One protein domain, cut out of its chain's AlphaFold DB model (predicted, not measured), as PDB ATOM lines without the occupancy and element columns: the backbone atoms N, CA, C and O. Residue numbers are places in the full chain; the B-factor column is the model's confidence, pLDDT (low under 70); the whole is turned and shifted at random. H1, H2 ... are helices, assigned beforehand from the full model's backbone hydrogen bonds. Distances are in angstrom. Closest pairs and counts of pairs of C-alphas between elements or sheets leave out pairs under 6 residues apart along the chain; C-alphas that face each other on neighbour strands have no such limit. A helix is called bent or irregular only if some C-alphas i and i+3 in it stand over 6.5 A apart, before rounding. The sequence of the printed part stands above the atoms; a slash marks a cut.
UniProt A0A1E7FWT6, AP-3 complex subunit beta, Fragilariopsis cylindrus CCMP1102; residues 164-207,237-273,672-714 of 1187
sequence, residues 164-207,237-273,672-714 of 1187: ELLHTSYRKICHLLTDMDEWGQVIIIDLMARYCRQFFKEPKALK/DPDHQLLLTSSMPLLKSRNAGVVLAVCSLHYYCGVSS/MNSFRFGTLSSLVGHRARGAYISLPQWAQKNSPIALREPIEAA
ATOM      1  N   GLU A 164     124.578 145.217  34.760       80.44
ATOM      2  CA  GLU A 164     123.236 144.674  34.473       80.44
ATOM      3  C   GLU A 164     122.367 144.512  35.734       80.44
ATOM      4  O   GLU A 164     121.152 144.706  35.701       80.44
ATOM      5  N   LEU A 165     122.986 144.217  36.884       81.38
ATOM      6  CA  LEU A 165     122.287 144.039  38.163       81.38
ATOM      7  C   LEU A 165     121.550 145.305  38.642       81.38
ATOM      8  O   LEU A 165     120.724 145.212  39.546       81.38
ATOM      9  N   LEU A 166     121.827 146.468  38.041       84.75
ATOM     10  CA  LEU A 166     121.203 147.751  38.371       84.75
ATOM     11  C   LEU A 166     119.946 148.069  37.546       84.75
ATOM     12  O   LEU A 166     119.308 149.076  37.843       84.75
ATOM     13  N   HIS A 167     119.583 147.280  36.520       84.81
ATOM     14  CA  HIS A 167     118.462 147.623  35.627       84.81
ATOM     15  C   HIS A 167     117.159 147.900  36.399       84.81
ATOM     16  O   HIS A 167     116.633 149.007  36.308       84.81
ATOM     17  N   THR A 168     116.700 146.953  37.224       82.44
ATOM     18  CA  THR A 168     115.442 147.050  37.989       82.44
ATOM     19  C   THR A 168     115.432 148.227  38.972       82.44
ATOM     20  O   THR A 168     114.404 148.864  39.185       82.44
ATOM     21  N   SER A 169     116.589 148.567  39.549       83.25
ATOM     22  CA  SER A 169     116.717 149.647  40.533       83.25
ATOM     23  C   SER A 169     117.006 151.022  39.901       83.25
ATOM     24  O   SER A 169     117.016 152.024  40.614       83.25
ATOM     25  N   TYR A 170     117.238 151.115  38.585       87.25
ATOM     26  CA  TYR A 170     117.755 152.322  37.922       87.25
ATOM     27  C   TYR A 170     116.880 153.571  38.139       87.25
ATOM     28  O   TYR A 170     117.383 154.600  38.596       87.25
ATOM     29  N   ARG A 171     115.563 153.485  37.895       87.62
ATOM     30  CA  ARG A 171     114.630 154.617  38.100       87.62
ATOM     31  C   ARG A 171     114.593 155.064  39.566       87.62
ATOM     32  O   ARG A 171     114.691 156.253  39.856       87.62
ATOM     33  N   LYS A 172     114.545 154.100  40.493       87.31
ATOM     34  CA  LYS A 172     114.584 154.310  41.953       87.31
ATOM     35  C   LYS A 172     115.853 155.061  42.385       87.31
ATOM     36  O   LYS A 172     115.766 155.983  43.190       87.31
ATOM     37  N   ILE A 173     117.009 154.723  41.809       88.50
ATOM     38  CA  ILE A 173     118.277 155.436  42.034       88.50
ATOM     39  C   ILE A 173     118.207 156.863  41.473       88.50
ATOM     40  O   ILE A 173     118.602 157.795  42.166       88.50
ATOM     41  N   CYS A 174     117.682 157.049  40.257       89.31
ATOM     42  CA  CYS A 174     117.602 158.365  39.615       89.31
ATOM     43  C   CYS A 174     116.692 159.347  40.367       89.31
ATOM     44  O   CYS A 174     117.070 160.511  40.497       89.31
ATOM     45  N   HIS A 175     115.536 158.898  40.871       89.12
ATOM     46  CA  HIS A 175     114.618 159.740  41.648       89.12
ATOM     47  C   HIS A 175     115.171 160.094  43.034       89.12
ATOM     48  O   HIS A 175     115.095 161.247  43.438       89.12
ATOM     49  N   LEU A 176     115.765 159.130  43.745       89.75
ATOM     50  CA  LEU A 176     116.303 159.347  45.095       89.75
ATOM     51  C   LEU A 176     117.698 160.006  45.105       89.75
ATOM     52  O   LEU A 176     118.252 160.237  46.178       89.75
ATOM     53  N   LEU A 177     118.297 160.290  43.940       89.62
ATOM     54  CA  LEU A 177     119.687 160.752  43.810       89.62
ATOM     55  C   LEU A 177     119.971 162.051  44.583       89.62
ATOM     56  O   LEU A 177     121.058 162.205  45.144       89.62
ATOM     57  N   THR A 178     118.999 162.967  44.642       88.94
ATOM     58  CA  THR A 178     119.089 164.230  45.394       88.94
ATOM     59  C   THR A 178     119.216 164.025  46.902       88.94
ATOM     60  O   THR A 178     119.854 164.838  47.570       88.94
ATOM     61  N   ASP A 179     118.686 162.908  47.402       89.38
ATOM     62  CA  ASP A 179     118.440 162.633  48.821       89.38
ATOM     63  C   ASP A 179     119.437 161.595  49.392       89.38
ATOM     64  O   ASP A 179     119.363 161.193  50.560       89.38
ATOM     65  N   MET A 180     120.380 161.140  48.556       89.44
ATOM     66  CA  MET A 180     121.538 160.321  48.935       89.44
ATOM     67  C   MET A 180     122.596 161.139  49.690       89.44
ATOM     68  O   MET A 180     122.631 162.367  49.611       89.44
ATOM     69  N   ASP A 181     123.515 160.463  50.392       90.19
ATOM     70  CA  ASP A 181     124.619 161.171  51.055       90.19
ATOM     71  C   ASP A 181     125.649 161.731  50.049       90.19
ATOM     72  O   ASP A 181     125.938 161.128  49.014       90.19
ATOM     73  N   GLU A 182     126.198 162.916  50.347       89.75
ATOM     74  CA  GLU A 182     127.067 163.691  49.436       89.75
ATOM     75  C   GLU A 182     128.331 162.934  48.982       89.75
ATOM     76  O   GLU A 182     128.925 163.255  47.954       89.75
ATOM     77  N   TRP A 183     128.756 161.932  49.757       89.88
ATOM     78  CA  TRP A 183     129.959 161.143  49.509       89.88
ATOM     79  C   TRP A 183     129.658 160.015  48.525       89.88
ATOM     80  O   TRP A 183     130.417 159.792  47.581       89.88
ATOM     81  N   GLY A 184     128.513 159.353  48.695       90.12
ATOM     82  CA  GLY A 184     128.011 158.384  47.736       90.12
ATOM     83  C   GLY A 184     127.477 159.007  46.448       90.12
ATOM     84  O   GLY A 184     127.660 158.394  45.404       90.12
ATOM     85  N   GLN A 185     126.912 160.223  46.463       92.62
ATOM     86  CA  GLN A 185     126.473 160.927  45.242       92.62
ATOM     87  C   GLN A 185     127.579 160.973  44.173       92.62
ATOM     88  O   GLN A 185     127.324 160.649  43.016       92.62
ATOM     89  N   VAL A 186     128.824 161.279  44.559       91.88
ATOM     90  CA  VAL A 186     129.992 161.282  43.653       91.88
ATOM     91  C   VAL A 186     130.203 159.916  42.985       91.88
ATOM     92  O   VAL A 186     130.424 159.836  41.778       91.88
ATOM     93  N   ILE A 187     130.113 158.838  43.769       90.12
ATOM     94  CA  ILE A 187     130.367 157.458  43.331       90.12
ATOM     95  C   ILE A 187     129.198 156.927  42.486       90.12
ATOM     96  O   ILE A 187     129.416 156.290  41.458       90.12
ATOM     97  N   ILE A 188     127.959 157.241  42.871       90.88
ATOM     98  CA  ILE A 188     126.740 156.870  42.145       90.88
ATOM     99  C   ILE A 188     126.694 157.575  40.785       90.88
ATOM    100  O   ILE A 188     126.357 156.943  39.792       90.88
ATOM    101  N   ILE A 189     127.096 158.847  40.696       91.50
ATOM    102  CA  ILE A 189     127.162 159.572  39.417       91.50
ATOM    103  C   ILE A 189     128.244 158.986  38.488       91.50
ATOM    104  O   ILE A 189     128.033 158.915  37.276       91.50
ATOM    105  N   ASP A 190     129.376 158.507  39.018       89.25
ATOM    106  CA  ASP A 190     130.361 157.763  38.220       89.25
ATOM    107  C   ASP A 190     129.821 156.405  37.735       89.25
ATOM    108  O   ASP A 190     129.943 156.082  36.550       89.25
ATOM    109  N   LEU A 191     129.167 155.649  38.620       89.38
ATOM    110  CA  LEU A 191     128.521 154.371  38.312       89.38
ATOM    111  C   LEU A 191     127.438 154.523  37.233       89.38
ATOM    112  O   LEU A 191     127.410 153.753  36.274       89.38
ATOM    113  N   MET A 192     126.582 155.541  37.354       89.19
ATOM    114  CA  MET A 192     125.537 155.848  36.377       89.19
ATOM    115  C   MET A 192     126.126 156.326  35.041       89.19
ATOM    116  O   MET A 192     125.657 155.887  33.998       89.19
ATOM    117  N   ALA A 193     127.211 157.113  35.031       88.81
ATOM    118  CA  ALA A 193     127.906 157.473  33.787       88.81
ATOM    119  C   ALA A 193     128.473 156.243  33.045       88.81
ATOM    120  O   ALA A 193     128.410 156.171  31.814       88.81
ATOM    121  N   ARG A 194     129.001 155.249  33.779       88.12
ATOM    122  CA  ARG A 194     129.451 153.969  33.201       88.12
ATOM    123  C   ARG A 194     128.276 153.139  32.670       88.12
ATOM    124  O   ARG A 194     128.323 152.705  31.521       88.12
ATOM    125  N   TYR A 195     127.208 153.000  33.459       88.50
ATOM    126  CA  TYR A 195     125.967 152.323  33.067       88.50
ATOM    127  C   TYR A 195     125.353 152.936  31.797       88.50
ATOM    128  O   TYR A 195     125.004 152.213  30.865       88.50
ATOM    129  N   CYS A 196     125.275 154.270  31.710       87.06
ATOM    130  CA  CYS A 196     124.674 154.948  30.564       87.06
ATOM    131  C   CYS A 196     125.403 154.656  29.253       87.06
ATOM    132  O   CYS A 196     124.748 154.423  28.241       87.06
ATOM    133  N   ARG A 197     126.740 154.608  29.264       85.00
ATOM    134  CA  ARG A 197     127.513 154.244  28.069       85.00
ATOM    135  C   ARG A 197     127.358 152.767  27.699       85.00
ATOM    136  O   ARG A 197     127.261 152.464  26.517       85.00
ATOM    137  N   GLN A 198     127.258 151.868  28.680       85.38
ATOM    138  CA  GLN A 198     127.086 150.432  28.429       85.38
ATOM    139  C   GLN A 198     125.686 150.049  27.903       85.38
ATOM    140  O   GLN A 198     125.581 149.074  27.161       85.38
ATOM    141  N   PHE A 199     124.623 150.791  28.253       84.81
ATOM    142  CA  PHE A 199     123.230 150.385  27.971       84.81
ATOM    143  C   PHE A 199     122.363 151.378  27.179       84.81
ATOM    144  O   PHE A 199     121.241 151.018  26.805       84.81
ATOM    145  N   PHE A 200     122.838 152.594  26.900       84.94
ATOM    146  CA  PHE A 200     122.197 153.521  25.961       84.94
ATOM    147  C   PHE A 200     123.105 153.797  24.761       84.94
ATOM    148  O   PHE A 200     124.333 153.736  24.843       84.94
ATOM    149  N   LYS A 201     122.480 154.119  23.630       80.12
ATOM    150  CA  LYS A 201     123.155 154.563  22.414       80.12
ATOM    151  C   LYS A 201     123.635 156.011  22.539       80.12
ATOM    152  O   LYS A 201     123.001 156.845  23.180       80.12
ATOM    153  N   GLU A 202     124.743 156.300  21.866       74.12
ATOM    154  CA  GLU A 202     125.341 157.633  21.772       74.12
ATOM    155  C   GLU A 202     124.353 158.692  21.230       74.12
ATOM    156  O   GLU A 202     123.781 158.481  20.152       74.12
ATOM    157  N   PRO A 203     124.175 159.843  21.912       69.62
ATOM    158  CA  PRO A 203     123.381 160.955  21.395       69.62
ATOM    159  C   PRO A 203     123.944 161.469  20.063       69.62
ATOM    160  O   PRO A 203     125.136 161.764  19.959       69.62
ATOM    161  N   LYS A 204     123.088 161.640  19.042       55.62
ATOM    162  CA  LYS A 204     123.507 162.132  17.708       55.62
ATOM    163  C   LYS A 204     124.304 163.445  17.796       55.62
ATOM    164  O   LYS A 204     125.319 163.590  17.118       55.62
ATOM    165  N   ALA A 205     123.889 164.338  18.698       53.47
ATOM    166  CA  ALA A 205     124.463 165.664  18.940       53.47
ATOM    167  C   ALA A 205     125.914 165.684  19.480       53.47
ATOM    168  O   ALA A 205     126.475 166.771  19.629       53.47
ATOM    169  N   LEU A 206     126.534 164.527  19.768       50.97
ATOM    170  CA  LEU A 206     127.980 164.438  20.028       50.97
ATOM    171  C   LEU A 206     128.815 164.334  18.737       50.97
ATOM    172  O   LEU A 206     129.949 164.799  18.713       50.97
ATOM    173  N   LYS A 207     128.297 163.707  17.670       47.16
ATOM    174  CA  LYS A 207     129.147 163.229  16.555       47.16
ATOM    175  C   LYS A 207     129.564 164.282  15.542       47.16
ATOM    176  O   LYS A 207     130.556 164.086  14.851       47.16
ATOM    177  N   ASP A 237     116.599 158.589  24.958       78.56
ATOM    178  CA  ASP A 237     115.870 157.580  25.735       78.56
ATOM    179  C   ASP A 237     115.294 158.222  27.020       78.56
ATOM    180  O   ASP A 237     116.066 158.876  27.734       78.56
ATOM    181  N   PRO A 238     114.000 158.044  27.357       81.75
ATOM    182  CA  PRO A 238     113.400 158.644  28.551       81.75
ATOM    183  C   PRO A 238     114.142 158.306  29.851       81.75
ATOM    184  O   PRO A 238     114.286 159.165  30.721       81.75
ATOM    185  N   ASP A 239     114.694 157.093  29.972       83.62
ATOM    186  CA  ASP A 239     115.474 156.698  31.149       83.62
ATOM    187  C   ASP A 239     116.858 157.371  31.184       83.62
ATOM    188  O   ASP A 239     117.415 157.611  32.258       83.62
ATOM    189  N   HIS A 240     117.418 157.745  30.032       85.12
ATOM    190  CA  HIS A 240     118.639 158.552  29.974       85.12
ATOM    191  C   HIS A 240     118.341 160.031  30.286       85.12
ATOM    192  O   HIS A 240     119.072 160.658  31.057       85.12
ATOM    193  N   GLN A 241     117.233 160.572  29.768       85.19
ATOM    194  CA  GLN A 241     116.766 161.925  30.086       85.19
ATOM    195  C   GLN A 241     116.470 162.087  31.586       85.19
ATOM    196  O   GLN A 241     116.834 163.109  32.170       85.19
ATOM    197  N   LEU A 242     115.879 161.074  32.232       87.31
ATOM    198  CA  LEU A 242     115.580 161.073  33.667       87.31
ATOM    199  C   LEU A 242     116.830 161.329  34.529       87.31
ATOM    200  O   LEU A 242     116.788 162.180  35.417       87.31
ATOM    201  N   LEU A 243     117.950 160.655  34.239       89.06
ATOM    202  CA  LEU A 243     119.214 160.834  34.967       89.06
ATOM    203  C   LEU A 243     119.828 162.227  34.743       89.06
ATOM    204  O   LEU A 243     120.359 162.841  35.674       89.06
ATOM    205  N   LEU A 244     119.783 162.739  33.510       87.88
ATOM    206  CA  LEU A 244     120.302 164.075  33.204       87.88
ATOM    207  C   LEU A 244     119.476 165.153  33.924       87.88
ATOM    208  O   LEU A 244     120.052 166.052  34.535       87.88
ATOM    209  N   THR A 245     118.149 165.016  33.942       87.75
ATOM    210  CA  THR A 245     117.243 165.921  34.659       87.75
ATOM    211  C   THR A 245     117.431 165.841  36.178       87.75
ATOM    212  O   THR A 245     117.590 166.882  36.817       87.75
ATOM    213  N   SER A 246     117.487 164.643  36.776       88.00
ATOM    214  CA  SER A 246     117.606 164.503  38.238       88.00
ATOM    215  C   SER A 246     118.981 164.892  38.794       88.00
ATOM    216  O   SER A 246     119.095 165.266  39.961       88.00
ATOM    217  N   SER A 247     120.027 164.886  37.961       90.94
ATOM    218  CA  SER A 247     121.368 165.345  38.346       90.94
ATOM    219  C   SER A 247     121.576 166.864  38.228       90.94
ATOM    220  O   SER A 247     122.438 167.404  38.921       90.94
ATOM    221  N   MET A 248     120.782 167.593  37.433       89.94
ATOM    222  CA  MET A 248     120.929 169.053  37.264       89.94
ATOM    223  C   MET A 248     120.830 169.877  38.569       89.94
ATOM    224  O   MET A 248     121.658 170.778  38.753       89.94
ATOM    225  N   PRO A 249     119.912 169.598  39.523       91.00
ATOM    226  CA  PRO A 249     119.864 170.301  40.811       91.00
ATOM    227  C   PRO A 249     121.175 170.230  41.610       91.00
ATOM    228  O   PRO A 249     121.542 171.193  42.291       91.00
ATOM    229  N   LEU A 250     121.926 169.131  41.485       91.50
ATOM    230  CA  LEU A 250     123.167 168.891  42.226       91.50
ATOM    231  C   LEU A 250     124.319 169.827  41.811       91.50
ATOM    232  O   LEU A 250     125.265 170.001  42.583       91.50
ATOM    233  N   LEU A 251     124.213 170.541  40.681       91.56
ATOM    234  CA  LEU A 251     125.117 171.649  40.330       91.56
ATOM    235  C   LEU A 251     125.092 172.799  41.358       91.56
ATOM    236  O   LEU A 251     126.052 173.571  41.444       91.56
ATOM    237  N   LYS A 252     124.028 172.914  42.169       91.38
ATOM    238  CA  LYS A 252     123.908 173.893  43.269       91.38
ATOM    239  C   LYS A 252     124.530 173.413  44.592       91.38
ATOM    240  O   LYS A 252     124.586 174.187  45.546       91.38
ATOM    241  N   SER A 253     125.015 172.171  44.670       91.88
ATOM    242  CA  SER A 253     125.533 171.572  45.912       91.88
ATOM    243  C   SER A 253     126.757 172.305  46.493       91.88
ATOM    244  O   SER A 253     127.516 172.992  45.797       91.88
ATOM    245  N   ARG A 254     126.954 172.174  47.813       89.44
ATOM    246  CA  ARG A 254     128.107 172.756  48.530       89.44
ATOM    247  C   ARG A 254     129.400 171.960  48.312       89.44
ATOM    248  O   ARG A 254     130.483 172.532  48.393       89.44
ATOM    249  N   ASN A 255     129.289 170.664  48.026       92.38
ATOM    250  CA  ASN A 255     130.416 169.762  47.839       92.38
ATOM    251  C   ASN A 255     130.949 169.839  46.398       92.38
ATOM    252  O   ASN A 255     130.287 169.421  45.449       92.38
ATOM    253  N   ALA A 256     132.169 170.353  46.233       92.19
ATOM    254  CA  ALA A 256     132.806 170.496  44.924       92.19
ATOM    255  C   ALA A 256     133.007 169.157  44.185       92.19
ATOM    256  O   ALA A 256     133.015 169.147  42.956       92.19
ATOM    257  N   GLY A 257     133.124 168.034  44.907       91.12
ATOM    258  CA  GLY A 257     133.209 166.700  44.310       91.12
ATOM    259  C   GLY A 257     131.911 166.285  43.615       91.12
ATOM    260  O   GLY A 257     131.960 165.764  42.503       91.12
ATOM    261  N   VAL A 258     130.755 166.588  44.218       93.25
ATOM    262  CA  VAL A 258     129.436 166.331  43.612       93.25
ATOM    263  C   VAL A 258     129.259 167.189  42.361       93.25
ATOM    264  O   VAL A 258     128.928 166.659  41.306       93.25
ATOM    265  N   VAL A 259     129.565 168.491  42.434       93.38
ATOM    266  CA  VAL A 259     129.499 169.387  41.264       93.38
ATOM    267  C   VAL A 259     130.379 168.873  40.118       93.38
ATOM    268  O   VAL A 259     129.889 168.732  39.002       93.38
ATOM    269  N   LEU A 260     131.646 168.527  40.382       91.25
ATOM    270  CA  LEU A 260     132.553 167.989  39.359       91.25
ATOM    271  C   LEU A 260     132.051 166.661  38.769       91.25
ATOM    272  O   LEU A 260     132.152 166.470  37.556       91.25
ATOM    273  N   ALA A 261     131.469 165.775  39.583       90.75
ATOM    274  CA  ALA A 261     130.874 164.529  39.103       90.75
ATOM    275  C   ALA A 261     129.696 164.788  38.147       90.75
ATOM    276  O   ALA A 261     129.652 164.188  37.072       90.75
ATOM    277  N   VAL A 262     128.792 165.721  38.481       91.69
ATOM    278  CA  VAL A 262     127.662 166.117  37.616       91.69
ATOM    279  C   VAL A 262     128.156 166.763  36.320       91.69
ATOM    280  O   VAL A 262     127.739 166.347  35.243       91.69
ATOM    281  N   CYS A 263     129.081 167.728  36.391       89.62
ATOM    282  CA  CYS A 263     129.668 168.351  35.199       89.62
ATOM    283  C   CYS A 263     130.313 167.304  34.277       89.62
ATOM    284  O   CYS A 263     130.185 167.383  33.058       89.62
ATOM    285  N   SER A 264     130.968 166.296  34.860       87.88
ATOM    286  CA  SER A 264     131.583 165.192  34.126       87.88
ATOM    287  C   SER A 264     130.544 164.227  33.530       87.88
ATOM    288  O   SER A 264     130.706 163.800  32.393       87.88
ATOM    289  N   LEU A 265     129.451 163.907  34.236       88.50
ATOM    290  CA  LEU A 265     128.326 163.144  33.671       88.50
ATOM    291  C   LEU A 265     127.725 163.866  32.456       88.50
ATOM    292  O   LEU A 265     127.602 163.273  31.387       88.50
ATOM    293  N   HIS A 266     127.395 165.150  32.596       85.62
ATOM    294  CA  HIS A 266     126.759 165.924  31.526       85.62
ATOM    295  C   HIS A 266     127.674 166.138  30.316       85.62
ATOM    296  O   HIS A 266     127.186 166.119  29.194       85.62
ATOM    297  N   TYR A 267     128.992 166.258  30.503       82.81
ATOM    298  CA  TYR A 267     129.938 166.326  29.384       82.81
ATOM    299  C   TYR A 267     130.131 164.973  28.671       82.81
ATOM    300  O   TYR A 267     130.146 164.926  27.446       82.81
ATOM    301  N   TYR A 268     130.277 163.859  29.405       82.69
ATOM    302  CA  TYR A 268     130.582 162.554  28.790       82.69
ATOM    303  C   TYR A 268     129.348 161.742  28.355       82.69
ATOM    304  O   TYR A 268     129.513 160.789  27.584       82.69
ATOM    305  N   CYS A 269     128.150 162.073  28.845       80.38
ATOM    306  CA  CYS A 269     126.900 161.365  28.539       80.38
ATOM    307  C   CYS A 269     125.755 162.282  28.069       80.38
ATOM    308  O   CYS A 269     124.847 161.799  27.398       80.38
ATOM    309  N   GLY A 270     125.778 163.572  28.419       72.44
ATOM    310  CA  GLY A 270     124.688 164.506  28.133       72.44
ATOM    311  C   GLY A 270     124.607 164.983  26.680       72.44
ATOM    312  O   GLY A 270     125.450 164.684  25.839       72.44
ATOM    313  N   VAL A 271     123.552 165.749  26.395       63.47
ATOM    314  CA  VAL A 271     123.306 166.396  25.094       63.47
ATOM    315  C   VAL A 271     123.987 167.772  25.057       63.47
ATOM    316  O   VAL A 271     124.134 168.422  26.090       63.47
ATOM    317  N   SER A 272     124.347 168.247  23.861       64.69
ATOM    318  CA  SER A 272     125.023 169.528  23.572       64.69
ATOM    319  C   SER A 272     124.257 170.820  23.958       64.69
ATOM    320  O   SER A 272     124.577 171.896  23.463       64.69
ATOM    321  N   SER A 273     123.270 170.759  24.857       67.75
ATOM    322  CA  SER A 273     122.378 171.879  25.180       67.75
ATOM    323  C   SER A 273     123.101 173.075  25.817       67.75
ATOM    324  O   SER A 273     123.735 172.971  26.874       67.75
ATOM    325  N   MET A 672     147.112 163.758  28.793       45.94
ATOM    326  CA  MET A 672     146.062 164.551  29.482       45.94
ATOM    327  C   MET A 672     144.649 164.336  28.927       45.94
ATOM    328  O   MET A 672     143.757 163.982  29.697       45.94
ATOM    329  N   ASN A 673     144.437 164.484  27.614       52.38
ATOM    330  CA  ASN A 673     143.093 164.407  27.016       52.38
ATOM    331  C   ASN A 673     142.484 162.981  27.047       52.38
ATOM    332  O   ASN A 673     141.273 162.828  26.934       52.38
ATOM    333  N   SER A 674     143.293 161.928  27.241       61.50
ATOM    334  CA  SER A 674     142.811 160.534  27.313       61.50
ATOM    335  C   SER A 674     142.077 160.193  28.624       61.50
ATOM    336  O   SER A 674     141.351 159.198  28.701       61.50
ATOM    337  N   PHE A 675     142.254 160.997  29.680       76.19
ATOM    338  CA  PHE A 675     141.705 160.704  31.005       76.19
ATOM    339  C   PHE A 675     140.466 161.542  31.324       76.19
ATOM    340  O   PHE A 675     140.490 162.766  31.206       76.19
ATOM    341  N   ARG A 676     139.411 160.881  31.826       79.81
ATOM    342  CA  ARG A 676     138.172 161.520  32.302       79.81
ATOM    343  C   ARG A 676     138.510 162.683  33.247       79.81
ATOM    344  O   ARG A 676     139.112 162.445  34.301       79.81
ATOM    345  N   PHE A 677     138.128 163.917  32.906       79.12
ATOM    346  CA  PHE A 677     138.409 165.065  33.778       79.12
ATOM    347  C   PHE A 677     137.714 164.910  35.140       79.12
ATOM    348  O   PHE A 677     136.691 164.232  35.266       79.12
ATOM    349  N   GLY A 678     138.306 165.504  36.177       75.88
ATOM    350  CA  GLY A 678     137.907 165.295  37.574       75.88
ATOM    351  C   GLY A 678     138.461 164.010  38.209       75.88
ATOM    352  O   GLY A 678     138.401 163.872  39.428       75.88
ATOM    353  N   THR A 679     139.055 163.088  37.436       83.44
ATOM    354  CA  THR A 679     139.758 161.915  37.989       83.44
ATOM    355  C   THR A 679     141.221 162.211  38.327       83.44
ATOM    356  O   THR A 679     141.861 163.073  37.721       83.44
ATOM    357  N   LEU A 680     141.795 161.426  39.247       83.62
ATOM    358  CA  LEU A 680     143.209 161.536  39.624       83.62
ATOM    359  C   LEU A 680     144.164 161.340  38.429       83.62
ATOM    360  O   LEU A 680     145.186 162.013  38.363       83.62
ATOM    361  N   SER A 681     143.829 160.476  37.461       83.44
ATOM    362  CA  SER A 681     144.660 160.281  36.260       83.44
ATOM    363  C   SER A 681     144.762 161.545  35.404       83.44
ATOM    364  O   SER A 681     145.839 161.852  34.906       83.44
ATOM    365  N   SER A 682     143.659 162.291  35.271       80.12
ATOM    366  CA  SER A 682     143.622 163.562  34.535       80.12
ATOM    367  C   SER A 682     144.456 164.643  35.235       80.12
ATOM    368  O   SER A 682     145.198 165.370  34.579       80.12
ATOM    369  N   LEU A 683     144.424 164.685  36.575       80.69
ATOM    370  CA  LEU A 683     145.227 165.619  37.375       80.69
ATOM    371  C   LEU A 683     146.737 165.314  37.336       80.69
ATOM    372  O   LEU A 683     147.548 166.231  37.408       80.69
ATOM    373  N   VAL A 684     147.117 164.035  37.248       80.50
ATOM    374  CA  VAL A 684     148.523 163.581  37.277       80.50
ATOM    375  C   VAL A 684     149.133 163.441  35.872       80.50
ATOM    376  O   VAL A 684     150.353 163.406  35.735       80.50
ATOM    377  N   GLY A 685     148.316 163.375  34.817       74.69
ATOM    378  CA  GLY A 685     148.780 163.186  33.437       74.69
ATOM    379  C   GLY A 685     149.214 161.750  33.104       74.69
ATOM    380  O   GLY A 685     149.917 161.522  32.119       74.69
ATOM    381  N   HIS A 686     148.841 160.769  33.934       79.12
ATOM    382  CA  HIS A 686     149.084 159.345  33.686       79.12
ATOM    383  C   HIS A 686     148.048 158.461  34.396       79.12
ATOM    384  O   HIS A 686     147.504 158.835  35.437       79.12
ATOM    385  N   ARG A 687     147.825 157.230  33.914       78.62
ATOM    386  CA  ARG A 687     146.842 156.309  34.512       78.62
ATOM    387  C   ARG A 687     147.201 155.947  35.959       78.62
ATOM    388  O   ARG A 687     148.197 155.266  36.207       78.62
ATOM    389  N   ALA A 688     146.349 156.320  36.913       77.19
ATOM    390  CA  ALA A 688     146.453 155.857  38.294       77.19
ATOM    391  C   ALA A 688     146.184 154.338  38.373       77.19
ATOM    392  O   ALA A 688     145.107 153.864  37.998       77.19
ATOM    393  N   ARG A 689     147.167 153.562  38.855       66.06
ATOM    394  CA  ARG A 689     147.045 152.100  39.017       66.06
ATOM    395  C   ARG A 689     145.954 151.770  40.043       66.06
ATOM    396  O   ARG A 689     145.904 152.388  41.100       66.06
ATOM    397  N   GLY A 690     145.081 150.816  39.723       59.28
ATOM    398  CA  GLY A 690     143.962 150.380  40.575       59.28
ATOM    399  C   GLY A 690     142.777 151.353  40.672       59.28
ATOM    400  O   GLY A 690     141.648 150.898  40.789       59.28
ATOM    401  N   ALA A 691     143.003 152.667  40.569       63.66
ATOM    402  CA  ALA A 691     141.967 153.685  40.782       63.66
ATOM    403  C   ALA A 691     141.283 154.212  39.503       63.66
ATOM    404  O   ALA A 691     140.258 154.879  39.606       63.66
ATOM    405  N   TYR A 692     141.833 153.966  38.305       79.12
ATOM    406  CA  TYR A 692     141.258 154.476  37.051       79.12
ATOM    407  C   TYR A 692     140.624 153.389  36.181       79.12
ATOM    408  O   TYR A 692     141.322 152.618  35.502       79.12
ATOM    409  N   ILE A 693     139.293 153.419  36.160       75.38
ATOM    410  CA  ILE A 693     138.422 152.746  35.197       75.38
ATOM    411  C   ILE A 693     138.128 153.752  34.074       75.38
ATOM    412  O   ILE A 693     137.693 154.873  34.335       75.38
ATOM    413  N   SER A 694     138.394 153.377  32.825       78.00
ATOM    414  CA  SER A 694     137.977 154.152  31.652       78.00
ATOM    415  C   SER A 694     136.471 154.010  31.434       78.00
ATOM    416  O   SER A 694     135.926 152.926  31.628       78.00
ATOM    417  N   LEU A 695     135.803 155.074  30.980       80.06
ATOM    418  CA  LEU A 695     134.404 154.975  30.553       80.06
ATOM    419  C   LEU A 695     134.265 153.938  29.416       80.06
ATOM    420  O   LEU A 695     135.097 153.958  28.504       80.06
ATOM    421  N   PRO A 696     133.235 153.068  29.435       81.62
ATOM    422  CA  PRO A 696     132.952 152.151  28.334       81.62
ATOM    423  C   PRO A 696     132.741 152.861  26.989       81.62
ATOM    424  O   PRO A 696     132.445 154.061  26.926       81.62
ATOM    425  N   GLN A 697     132.852 152.089  25.906       81.38
ATOM    426  CA  GLN A 697     132.312 152.487  24.604       81.38
ATOM    427  C   GLN A 697     130.776 152.495  24.655       81.38
ATOM    428  O   GLN A 697     130.178 151.790  25.465       81.38
ATOM    429  N   TRP A 698     130.151 153.305  23.799       83.38
ATOM    430  CA  TRP A 698     128.695 153.415  23.709       83.38
ATOM    431  C   TRP A 698     128.030 152.140  23.174       83.38
ATOM    432  O   TRP A 698     128.555 151.487  22.268       83.38
ATOM    433  N   ALA A 699     126.826 151.836  23.663       80.88
ATOM    434  CA  ALA A 699     126.026 150.727  23.166       80.88
ATOM    435  C   ALA A 699     125.577 150.942  21.706       80.88
ATOM    436  O   ALA A 699     125.202 152.042  21.293       80.88
ATOM    437  N   GLN A 700     125.552 149.867  20.913       77.38
ATOM    438  CA  GLN A 700     125.068 149.916  19.522       77.38
ATOM    439  C   GLN A 700     123.531 150.020  19.433       77.38
ATOM    440  O   GLN A 700     122.989 150.580  18.474       77.38
ATOM    441  N   LYS A 701     122.833 149.493  20.447       75.88
ATOM    442  CA  LYS A 701     121.378 149.532  20.653       75.88
ATOM    443  C   LYS A 701     121.106 149.832  22.132       75.88
ATOM    444  O   LYS A 701     121.908 149.436  22.974       75.88
ATOM    445  N   ASN A 702     119.985 150.476  22.448       77.44
ATOM    446  CA  ASN A 702     119.546 150.630  23.839       77.44
ATOM    447  C   ASN A 702     119.107 149.266  24.398       77.44
ATOM    448  O   ASN A 702     118.535 148.456  23.666       77.44
ATOM    449  N   SER A 703     119.323 149.023  25.693       77.69
ATOM    450  CA  SER A 703     118.683 147.896  26.385       77.69
ATOM    451  C   SER A 703     117.169 148.142  26.529       77.69
ATOM    452  O   SER A 703     116.780 149.289  26.765       77.69
ATOM    453  N   PRO A 704     116.314 147.104  26.450       70.56
ATOM    454  CA  PRO A 704     114.861 147.268  26.474       70.56
ATOM    455  C   PRO A 704     114.352 147.881  27.786       70.56
ATOM    456  O   PRO A 704     114.840 147.564  28.873       70.56
ATOM    457  N   ILE A 705     113.335 148.739  27.667       71.38
ATOM    458  CA  ILE A 705     112.783 149.539  28.769       71.38
ATOM    459  C   ILE A 705     112.180 148.682  29.894       71.38
ATOM    460  O   ILE A 705     112.369 149.006  31.063       71.38
ATOM    461  N   ALA A 706     111.584 147.533  29.555       70.62
ATOM    462  CA  ALA A 706     110.983 146.582  30.496       70.62
ATOM    463  C   ALA A 706     111.954 146.064  31.582       70.62
ATOM    464  O   ALA A 706     111.525 145.710  32.674       70.62
ATOM    465  N   LEU A 707     113.273 146.065  31.337       73.88
ATOM    466  CA  LEU A 707     114.265 145.690  32.361       73.88
ATOM    467  C   LEU A 707     114.384 146.728  33.495       73.88
ATOM    468  O   LEU A 707     114.911 146.409  34.561       73.88
ATOM    469  N   ARG A 708     113.930 147.968  33.259       73.25
ATOM    470  CA  ARG A 708     113.971 149.106  34.195       73.25
ATOM    471  C   ARG A 708     112.625 149.394  34.860       73.25
ATOM    472  O   ARG A 708     112.509 150.361  35.614       73.25
ATOM    473  N   GLU A 709     111.612 148.581  34.580       61.25
ATOM    474  CA  GLU A 709     110.312 148.692  35.228       61.25
ATOM    475  C   GLU A 709     110.345 147.958  36.577       61.25
ATOM    476  O   GLU A 709     110.884 146.851  36.669       61.25
ATOM    477  N   PRO A 710     109.832 148.569  37.661       54.88
ATOM    478  CA  PRO A 710     109.791 147.913  38.956       54.88
ATOM    479  C   PRO A 710     108.742 146.798  38.942       54.88
ATOM    480  O   PRO A 710     107.617 146.998  38.485       54.88
ATOM    481  N   ILE A 711     109.099 145.646  39.514       45.38
ATOM    482  CA  ILE A 711     108.161 144.543  39.764       45.38
ATOM    483  C   ILE A 711     106.970 145.083  40.577       45.38
ATOM    484  O   ILE A 711     107.144 145.864  41.516       45.38
ATOM    485  N   GLU A 712     105.759 144.678  40.195       39.81
ATOM    486  CA  GLU A 712     104.514 145.432  40.425       39.81
ATOM    487  C   GLU A 712     104.160 145.708  41.897       39.81
ATOM    488  O   GLU A 712     103.470 146.688  42.181       39.81
ATOM    489  N   ALA A 713     104.720 144.939  42.837       41.81
ATOM    490  CA  ALA A 713     104.608 145.140  44.287       41.81
ATOM    491  C   ALA A 713     104.953 146.572  44.764       41.81
ATOM    492  O   ALA A 713     104.498 147.005  45.824       41.81
ATOM    493  N   ALA A 714     105.729 147.340  43.988       39.56
ATOM    494  CA  ALA A 714     106.002 148.749  44.281       39.56
ATOM    495  C   ALA A 714     104.766 149.668  44.142       39.56
ATOM    496  O   ALA A 714     104.692 150.683  44.833       39.56
TER     497      ALA A 714
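Overview. This is residues 164 to 207, 237 to 273 and 672 to 714 of the 1187 residues of the protein "AP-3 complex subunit beta" of Fragilariopsis cylindrus CCMP1102 (UniProt A0A1E7FWT6). Four helices, H1 to H4, stand side by side in an up-and-down bundle, each running against the one before. A stretch of loops, residues 672 to 714, passes one end of H2, with the small helices H5 and H6 at opposite ends of the longest axis. The 124 printed residues hold six named helices, H1 to H6 in chain order, and no named strand; the class is all helix. The whole is compact, with a radius of gyration of the C-alphas of 14.8 A and spans of 48 by 34 by 32 A.

Arrangement. H1, residues 170 to 179, and H3, residues 238 to 252, touch at Cys 174 and Leu 243, their closest C-alphas, 5.5 A apart, at a shallow tilt of 12 degrees, the same way. H2, residues 182 to 199, touches H4, residues 256 to 269, with C-alphas 186 and 258 closest at 5.1 A. H3 and H4 form a helical hairpin, C-alphas 251 and 259 closest at 5.0 A. H6, residues 705 to 708, is close to but not clearly touching H1, C-alphas 170 and 708 being 6.2 A apart. H5, residues 680 to 684, is apart from H1 to H4 and H6. Every O i to N i+4 pair is within hydrogen-bond range in H4 and H5, but 4 of 6 in H1, 12 of 14 in H2 and 6 of 11 in H3; H6 is too short for such a pair.

Along the chain. H1 begins at C-alpha 170 (117.755, 152.322, 37.922) and is irregular, C-alphas 175 and 178 being 7.4 A apart. H2 is 25.5 A long, H3 23.7 A and H4 19.7 A. H3 is only just irregular, C-alphas 246 and 249 being 6.7 A apart. H6 ends at C-alpha 708 (113.971, 149.106, 34.195).

Size, cuts and confidence. C-alphas 685 and 713, the farthest apart, are 48.9 A apart. Residues 208 to 236 and 274 to 671 are not printed, with gaps of 17.1 A and 25.2 A between C-alphas. The link from H5 to H6 is long. Mean pLDDT of the printed part is 80.0; 20 residues are under 70, among them 203 to 207 and 709 to 714.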